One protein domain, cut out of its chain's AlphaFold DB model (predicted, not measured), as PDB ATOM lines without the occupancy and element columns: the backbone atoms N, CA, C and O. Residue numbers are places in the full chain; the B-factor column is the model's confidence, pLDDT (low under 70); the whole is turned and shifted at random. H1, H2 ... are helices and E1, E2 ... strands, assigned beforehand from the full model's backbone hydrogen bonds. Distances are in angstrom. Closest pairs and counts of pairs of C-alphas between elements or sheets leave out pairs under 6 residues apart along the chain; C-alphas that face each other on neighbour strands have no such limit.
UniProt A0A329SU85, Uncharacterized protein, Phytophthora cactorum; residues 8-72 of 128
ATOM      1  N   ILE A   8     209.802 190.888 193.605       73.38
ATOM      2  CA  ILE A   8     210.196 189.474 193.620       73.38
ATOM      3  C   ILE A   8     208.959 188.636 193.943       73.38
ATOM      4  O   ILE A   8     208.354 188.828 194.998       73.38
ATOM      5  N   ALA A   9     208.588 187.717 193.049       73.56
ATOM      6  CA  ALA A   9     207.528 186.745 193.308       73.56
ATOM      7  C   ALA A   9     208.002 185.707 194.337       73.56
ATOM      8  O   ALA A   9     209.129 185.213 194.257       73.56
ATOM      9  N   LYS A  10     207.160 185.399 195.325       74.50
ATOM     10  CA  LYS A  10     207.449 184.394 196.352       74.50
ATOM     11  C   LYS A  10     206.146 183.791 196.884       74.50
ATOM     12  O   LYS A  10     205.124 184.475 196.919       74.50
ATOM     13  N   VAL A  11     206.202 182.552 197.380       72.31
ATOM     14  CA  VAL A  11     205.195 182.036 198.320       72.31
ATOM     15  C   VAL A  11     205.120 182.984 199.512       72.31
ATOM     16  O   VAL A  11     206.149 183.306 200.120       72.31
ATOM     17  N   VAL A  12     203.913 183.430 199.830       70.75
ATOM     18  CA  VAL A  12     203.648 184.326 200.955       70.75
ATOM     19  C   VAL A  12     202.533 183.741 201.794       70.75
ATOM     20  O   VAL A  12     201.574 183.161 201.289       70.75
ATOM     21  N   VAL A  13     202.661 183.901 203.102       68.81
ATOM     22  CA  VAL A  13     201.582 183.566 204.028       68.81
ATOM     23  C   VAL A  13     200.591 184.736 204.010       68.81
ATOM     24  O   VAL A  13     201.048 185.879 203.960       68.81
ATOM     25  N   PRO A  14     199.264 184.526 204.095       66.94
ATOM     26  CA  PRO A  14     198.295 185.628 204.068       66.94
ATOM     27  C   PRO A  14     198.582 186.758 205.072       66.94
ATOM     28  O   PRO A  14     198.342 187.921 204.772       66.94
ATOM     29  N   ASN A  15     199.180 186.436 206.225       70.50
ATOM     30  CA  ASN A  15     199.578 187.411 207.248       70.50
ATOM     31  C   ASN A  15     200.807 188.266 206.878       70.50
ATOM     32  O   ASN A  15     201.058 189.275 207.530       70.50
ATOM     33  N   GLU A  16     201.600 187.864 205.881       68.38
ATOM     34  CA  GLU A  16     202.728 188.655 205.365       68.38
ATOM     35  C   GLU A  16     202.288 189.656 204.288       68.38
ATOM     36  O   GLU A  16     203.027 190.597 203.973       68.38
ATOM     37  N   CYS A  17     201.099 189.448 203.715       69.88
ATOM     38  CA  CYS A  17     200.512 190.340 202.732       69.88
ATOM     39  C   CYS A  17     199.991 191.608 203.405       69.88
ATOM     40  O   CYS A  17     199.468 191.588 204.521       69.88
ATOM     41  N   LEU A  18     200.103 192.731 202.699       71.69
ATOM     42  CA  LEU A  18     199.436 193.961 203.095       71.69
ATOM     43  C   LEU A  18     197.943 193.670 203.245       71.69
ATOM     44  O   LEU A  18     197.331 193.119 202.346       71.69
ATOM     45  N   THR A  19     197.338 194.035 204.367       64.88
ATOM     46  CA  THR A  19     195.898 193.829 204.583       64.88
ATOM     47  C   THR A  19     195.052 194.901 203.904       64.88
ATOM     48  O   THR A  19     193.894 194.655 203.596       64.88
ATOM     49  N   ASN A  20     195.638 196.071 203.629       59.06
ATOM     50  CA  ASN A  20     194.986 197.181 202.945       59.06
ATOM     51  C   ASN A  20     195.934 197.818 201.928       59.06
ATOM     52  O   ASN A  20     196.918 198.470 202.292       59.06
ATOM     53  N   VAL A  21     195.599 197.681 200.648       60.97
ATOM     54  CA  VAL A  21     196.206 198.468 199.577       60.97
ATOM     55  C   VAL A  21     195.573 199.857 199.622       60.97
ATOM     56  O   VAL A  21     194.517 200.090 199.052       60.97
ATOM     57  N   LYS A  22     196.201 200.792 200.342       59.38
ATOM     58  CA  LYS A  22     195.749 202.198 200.381       59.38
ATOM     59  C   LYS A  22     196.061 202.969 199.093       59.38
ATOM     60  O   LYS A  22     195.584 204.083 198.926       59.38
ATOM     61  N   PHE A  23     196.899 202.401 198.227       66.44
ATOM     62  CA  PHE A  23     197.409 203.055 197.029       66.44
ATOM     63  C   PHE A  23     197.494 202.046 195.888       66.44
ATOM     64  O   PHE A  23     198.163 201.020 196.027       66.44
ATOM     65  N   VAL A  24     196.850 202.354 194.765       74.38
ATOM     66  CA  VAL A  24     197.043 201.618 193.512       74.38
ATOM     67  C   VAL A  24     198.428 201.975 192.974       74.38
ATOM     68  O   VAL A  24     198.787 203.148 192.865       74.38
ATOM     69  N   LEU A  25     199.250 200.956 192.714       80.31
ATOM     70  CA  LEU A  25     200.568 201.155 192.115       80.31
ATOM     71  C   LEU A  25     200.415 201.490 190.633       80.31
ATOM     72  O   LEU A  25     199.410 201.149 190.014       80.31
ATOM     73  N   ASP A  26     201.428 202.130 190.053       83.94
ATOM     74  CA  ASP A  26     201.380 202.512 188.645       83.94
ATOM     75  C   ASP A  26     201.103 201.308 187.722       83.94
ATOM     76  O   ASP A  26     201.434 200.156 188.028       83.94
ATOM     77  N   GLU A  27     200.470 201.573 186.580       84.50
ATOM     78  CA  GLU A  27     200.035 200.533 185.644       84.50
ATOM     79  C   GLU A  27     201.217 199.674 185.156       84.50
ATOM     80  O   GLU A  27     201.141 198.444 185.103       84.50
ATOM     81  N   LYS A  28     202.363 200.307 184.868       85.12
ATOM     82  CA  LYS A  28     203.578 199.622 184.395       85.12
ATOM     83  C   LYS A  28     204.119 198.658 185.450       85.12
ATOM     84  O   LYS A  28     204.640 197.595 185.110       85.12
ATOM     85  N   PHE A  29     204.035 199.020 186.720       82.94
ATOM     86  CA  PHE A  29     204.461 198.218 187.852       82.94
ATOM     87  C   PHE A  29     203.462 197.100 188.141       82.94
ATOM     88  O   PHE A  29     203.873 195.966 188.390       82.94
ATOM     89  N   THR A  30     202.167 197.383 188.022       84.88
ATOM     90  CA  THR A  30     201.094 196.391 188.157       84.88
ATOM     91  C   THR A  30     201.230 195.304 187.089       84.88
ATOM     92  O   THR A  30     201.289 194.121 187.426       84.88
ATOM     93  N   LYS A  31     201.453 195.687 185.823       86.12
ATOM     94  CA  LYS A  31     201.756 194.757 184.720       86.12
ATOM     95  C   LYS A  31     203.009 193.920 184.981       86.12
ATOM     96  O   LYS A  31     203.016 192.719 184.729       86.12
ATOM     97  N   LYS A  32     204.074 194.511 185.542       85.88
ATOM     98  CA  LYS A  32     205.268 193.741 185.949       85.88
ATOM     99  C   LYS A  32     204.938 192.692 187.006       85.88
ATOM    100  O   LYS A  32     205.435 191.576 186.903       85.88
ATOM    101  N   CYS A  33     204.117 193.035 187.997       84.81
ATOM    102  CA  CYS A  33     203.690 192.096 189.033       84.81
ATOM    103  C   CYS A  33     202.834 190.964 188.454       84.81
ATOM    104  O   CYS A  33     203.033 189.818 188.838       84.81
ATOM    105  N   GLN A  34     201.946 191.261 187.501       86.88
ATOM    106  CA  GLN A  34     201.162 190.249 186.787       86.88
ATOM    107  C   GLN A  34     202.033 189.301 185.960       86.88
ATOM    108  O   GLN A  34     201.828 188.094 186.008       86.88
ATOM    109  N   ASN A  35     203.024 189.826 185.239       86.69
ATOM    110  CA  ASN A  35     203.944 188.989 184.470       86.69
ATOM    111  C   ASN A  35     204.754 188.078 185.397       86.69
ATOM    112  O   ASN A  35     204.796 186.876 185.187       86.69
ATOM    113  N   LEU A  36     205.290 188.627 186.492       83.81
ATOM    114  CA  LEU A  36     205.971 187.847 187.530       83.81
ATOM    115  C   LEU A  36     205.067 186.773 188.149       83.81
ATOM    116  O   LEU A  36     205.527 185.667 188.410       83.81
ATOM    117  N   ALA A  37     203.794 187.091 188.390       82.00
ATOM    118  CA  ALA A  37     202.804 186.147 188.895       82.00
ATOM    119  C   ALA A  37     202.531 185.011 187.899       82.00
ATOM    120  O   ALA A  37     202.455 183.847 188.288       82.00
ATOM    121  N   LYS A  38     202.423 185.347 186.612       83.62
ATOM    122  CA  LYS A  38     202.230 184.389 185.527       83.62
ATOM    123  C   LYS A  38     203.439 183.464 185.381       83.62
ATOM    124  O   LYS A  38     203.267 182.252 185.450       83.62
ATOM    125  N   ASP A  39     204.644 184.026 185.299       83.00
ATOM    126  CA  ASP A  39     205.897 183.266 185.209       83.00
ATOM    127  C   ASP A  39     206.065 182.328 186.417       83.00
ATOM    128  O   ASP A  39     206.515 181.190 186.291       83.00
ATOM    129  N   TYR A  40     205.662 182.792 187.605       79.75
ATOM    130  CA  TYR A  40     205.696 182.001 188.831       79.75
ATOM    131  C   TYR A  40     204.706 180.826 188.811       79.75
ATOM    132  O   TYR A  40     205.055 179.736 189.261       79.75
ATOM    133  N   ARG A  41     203.496 181.018 188.266       76.25
ATOM    134  CA  ARG A  41     202.493 179.949 188.100       76.25
ATOM    135  C   ARG A  41     202.855 178.940 187.008       76.25
ATOM    136  O   ARG A  41     202.451 177.787 187.104       76.25
ATOM    137  N   GLU A  42     203.563 179.372 185.968       79.75
ATOM    138  CA  GLU A  42     204.011 178.506 184.867       79.75
ATOM    139  C   GLU A  42     205.243 177.665 185.240       79.75
ATOM    140  O   GLU A  42     205.521 176.646 184.604       79.75
ATOM    141  N   ALA A  43     205.972 178.052 186.290       77.19
ATOM    142  CA  ALA A  43     207.057 177.250 186.832       77.19
ATOM    143  C   ALA A  43     206.526 175.938 187.454       77.19
ATOM    144  O   ALA A  43     205.429 175.918 188.011       77.19
ATOM    145  N   PRO A  44     207.309 174.840 187.432       62.19
ATOM    146  CA  PRO A  44     206.956 173.583 188.089       62.19
ATOM    147  C   PRO A  44     207.044 173.730 189.618       62.19
ATOM    148  O   PRO A  44     207.985 173.267 190.261       62.19
ATOM    149  N   GLN A  45     206.077 174.433 190.201       67.69
ATOM    150  CA  GLN A  45     205.874 174.602 191.635       67.69
ATOM    151  C   GLN A  45     204.443 174.207 192.006       67.69
ATOM    152  O   GLN A  45     203.564 174.099 191.152       67.69
ATOM    153  N   ASP A  46     204.224 173.947 193.293       68.38
ATOM    154  CA  ASP A  46     202.929 173.526 193.817       68.38
ATOM    155  C   ASP A  46     201.906 174.668 193.658       68.38
ATOM    156  O   ASP A  46     201.915 175.652 194.400       68.38
ATOM    157  N   THR A  47     201.035 174.556 192.652       65.94
ATOM    158  CA  THR A  47     200.090 175.606 192.217       65.94
ATOM    159  C   THR A  47     199.021 175.951 193.251       65.94
ATOM    160  O   THR A  47     198.257 176.894 193.060       65.94
ATOM    161  N   LYS A  48     198.953 175.199 194.355       70.88
ATOM    162  CA  LYS A  48     198.007 175.419 195.455       70.88
ATOM    163  C   LYS A  48     198.525 176.366 196.531       70.88
ATOM    164  O   LYS A  48     197.755 176.740 197.415       70.88
ATOM    165  N   LEU A  49     199.809 176.725 196.505       74.31
ATOM    166  CA  LEU A  49     200.368 177.610 197.517       74.31
ATOM    167  C   LEU A  49     199.984 179.069 197.234       74.31
ATOM    168  O   LEU A  49     200.154 179.537 196.107       74.31
ATOM    169  N   PRO A  50     199.508 179.813 198.248       74.75
ATOM    170  CA  PRO A  50     199.289 181.241 198.101       74.75
ATOM    171  C   PRO A  50     200.620 181.931 197.786       74.75
ATOM    172  O   PRO A  50     201.628 181.737 198.472       74.75
ATOM    173  N   PHE A  51     200.627 182.745 196.736       79.19
ATOM    174  CA  PHE A  51     201.798 183.512 196.335       79.19
ATOM    175  C   PHE A  51     201.469 184.998 196.215       79.19
ATOM    176  O   PHE A  51     200.315 185.428 196.153       79.19
ATOM    177  N   GLY A  52     202.529 185.796 196.227       83.25
ATOM    178  CA  GLY A  52     202.446 187.238 196.137       83.25
ATOM    179  C   GLY A  52     203.764 187.835 195.675       83.25
ATOM    180  O   GLY A  52     204.781 187.152 195.523       83.25
ATOM    181  N   VAL A  53     203.750 189.139 195.443       81.88
ATOM    182  CA  VAL A  53     204.925 189.891 195.015       81.88
ATOM    183  C   VAL A  53     205.443 190.707 196.187       81.88
ATOM    184  O   VAL A  53     204.765 191.591 196.710       81.88
ATOM    185  N   ARG A  54     206.681 190.429 196.600       82.38
ATOM    186  CA  ARG A  54     207.378 191.211 197.616       82.38
ATOM    187  C   ARG A  54     207.995 192.444 196.981       82.38
ATOM    188  O   ARG A  54     208.812 192.357 196.064       82.38
ATOM    189  N   ILE A  55     207.651 193.596 197.535       79.31
ATOM    190  CA  ILE A  55     208.190 194.893 197.159       79.31
ATOM    191  C   ILE A  55     209.093 195.376 198.286       79.31
ATOM    192  O   ILE A  55     208.696 195.510 199.448       79.31
ATOM    193  N   SER A  56     210.337 195.677 197.928       71.81
ATOM    194  CA  SER A  56     211.309 196.242 198.860       71.81
ATOM    195  C   SER A  56     210.743 197.485 199.557       71.81
ATOM    196  O   SER A  56     210.406 198.467 198.895       71.81
ATOM    197  N   LYS A  57     210.699 197.457 200.896       69.19
ATOM    198  CA  LYS A  57     210.191 198.517 201.793       69.19
ATOM    199  C   LYS A  57     208.671 198.743 201.814       69.19
ATOM    200  O   LYS A  57     208.232 199.536 202.635       69.19
ATOM    201  N   ALA A  58     207.890 198.071 200.966       70.75
ATOM    202  CA  ALA A  58     206.429 198.208 200.955       70.75
ATOM    203  C   ALA A  58     205.697 196.964 201.485       70.75
ATOM    204  O   ALA A  58     204.556 197.084 201.899       70.75
ATOM    205  N   GLY A  59     206.355 195.803 201.544       78.25
ATOM    206  CA  GLY A  59     205.749 194.559 202.033       78.25
ATOM    207  C   GLY A  59     205.440 193.591 200.896       78.25
ATOM    208  O   GLY A  59     206.022 193.706 199.815       78.25
ATOM    209  N   ALA A  60     204.579 192.607 201.149       83.94
ATOM    210  CA  ALA A  60     204.102 191.686 200.123       83.94
ATOM    211  C   ALA A  60     202.688 192.059 199.676       83.94
ATOM    212  O   ALA A  60     201.854 192.446 200.489       83.94
ATOM    213  N   ILE A  61     202.437 191.941 198.380       84.94
ATOM    214  CA  ILE A  61     201.119 192.121 197.776       84.94
ATOM    215  C   ILE A  61     200.635 190.748 197.330       84.94
ATOM    216  O   ILE A  61     201.387 190.036 196.661       84.94
ATOM    217  N   SER A  62     199.421 190.362 197.719       85.69
ATOM    218  CA  SER A  62     198.846 189.082 197.298       85.69
ATOM    219  C   SER A  62     198.481 189.093 195.815       85.69
ATOM    220  O   SER A  62     198.338 190.148 195.194       85.69
ATOM    221  N   GLU A  63     198.292 187.910 195.240       84.06
ATOM    222  CA  GLU A  63     197.764 187.791 193.883       84.06
ATOM    223  C   GLU A  63     196.418 188.513 193.702       84.06
ATOM    224  O   GLU A  63     196.268 189.285 192.754       84.06
ATOM    225  N   ASP A  64     195.477 188.335 194.633       84.62
ATOM    226  CA  ASP A  64     194.160 188.982 194.572       84.62
ATOM    227  C   ASP A  64     194.283 190.508 194.503       84.62
ATOM    228  O   ASP A  64     193.587 191.175 193.742       84.62
ATOM    229  N   GLN A  65     195.223 191.081 195.253       82.50
ATOM    230  CA  GLN A  65     195.474 192.518 195.238       82.50
ATOM    231  C   GLN A  65     196.052 192.996 193.908       82.50
ATOM    232  O   GLN A  65     195.673 194.064 193.429       82.50
ATOM    233  N   ILE A  66     196.932 192.207 193.290       85.25
ATOM    234  CA  ILE A  66     197.455 192.497 191.949       85.25
ATOM    235  C   ILE A  66     196.309 192.473 190.926       85.25
ATOM    236  O   ILE A  66     196.258 193.336 190.049       85.25
ATOM    237  N   GLN A  67     195.366 191.533 191.049       85.50
ATOM    238  CA  GLN A  67     194.188 191.471 190.179       85.50
ATOM    239  C   GLN A  67     193.251 192.665 190.377       85.50
ATOM    240  O   GLN A  67     192.797 193.245 189.393       85.50
ATOM    241  N   VAL A  68     192.997 193.071 191.625       86.31
ATOM    242  CA  VAL A  68     192.184 194.260 191.929       86.31
ATOM    243  C   VAL A  68     192.814 195.515 191.324       86.31
ATOM    244  O   VAL A  68     192.121 196.257 190.636       86.31
ATOM    245  N   MET A  69     194.127 195.718 191.495       85.69
ATOM    246  CA  MET A  69     194.839 196.847 190.880       85.69
ATOM    247  C   MET A  69     194.740 196.830 189.350       85.69
ATOM    248  O   MET A  69     194.554 197.867 188.727       85.69
ATOM    249  N   ALA A  70     194.857 195.660 188.720       85.88
ATOM    250  CA  ALA A  70     194.745 195.555 187.269       85.88
ATOM    251  C   ALA A  70     193.332 195.858 186.761       85.88
ATOM    252  O   ALA A  70     193.171 196.494 185.719       85.88
ATOM    253  N   LYS A  71     192.309 195.418 187.502       86.12
ATOM    254  CA  LYS A  71     190.912 195.725 187.194       86.12
ATOM    255  C   LYS A  71     190.635 197.220 187.322       86.12
ATOM    256  O   LYS A  71     189.918 197.761 186.484       86.12
ATOM    257  N   ASP A  72     191.214 197.876 188.324       86.94
ATOM    258  CA  ASP A  72     191.128 199.326 188.504       86.94
ATOM    259  C   ASP A  72     191.705 200.076 187.294       86.94
ATOM    260  O   ASP A  72     190.989 200.849 186.664       86.94
TER     261      ASP A  72
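This is residues 8 to 72 of the 128 residues of an uncharacterized protein of Phytophthora cactorum (UniProt A0A329SU85). A small antiparallel sheet, E1, E2 and E3, has the long helix H1 lying over one face. A shorter helix, H2, follows E3 directly and packs on H1, while the long loop of residues 12 to 26 swings round the outside from E1 to H1. The printed part has 65 residues, with two named helices and three named strands in the order E1, H1, E2, E3, H2; the class is mixed, helices and strands. It is compact, with a radius of gyration of the C-alphas of 11.1 A, and spans 32 by 24 by 20 A.

The sheet's strands are E1, residues 8 to 11, beginning at C-alpha 8 (210.196, 189.474, 193.620); E2, residues 51 to 55, 13.1 A long; and E3, residues 59 to 62. H1, residues 27 to 42, is 22.4 A long and begins at C-alpha 27 (200.035, 200.533, 185.644). H2, residues 63 to 72, is 14.4 A long and ends at C-alpha 72 (191.128, 199.326, 188.504).

E2 is the inner strand. E1 and E2 are antiparallel at 144 degrees, with N 10 and O 52 within hydrogen-bond range at 3.0 A. E2 and E3 form a hairpin at 147 degrees, with N 53 and O 61 at 2.8 A. H1 is on the sheet in two layers, a helix on one face of a sheet, at a height over the sheet of 9.8 A. It lies over E1 and E2, slantwise to the strands, at 44 degrees to E1 on the local plane. Its closest C-alphas to E1 are those of Leu 36 and Ala 9, 6.1 A apart. H2 only grazes the sheet, with residues 63 to 66. H1 and H2 touch, their closest C-alphas being Thr 30 and Ala 70, 6.5 A apart. They run opposite ways at a tilt of 38 degrees, only just steep. In both helices every O i to N i+4 pair is within hydrogen-bond range.

The C-alphas of Lys 22 and Pro 44 are the two farthest apart, 33.1 A. The printed part has no cut, and E1 to H1 is the long link. Mean pLDDT of the printed part is 77.4; residues 13 to 14, 16 to 17, 19 to 23, 44 to 47 and 57 are under 70.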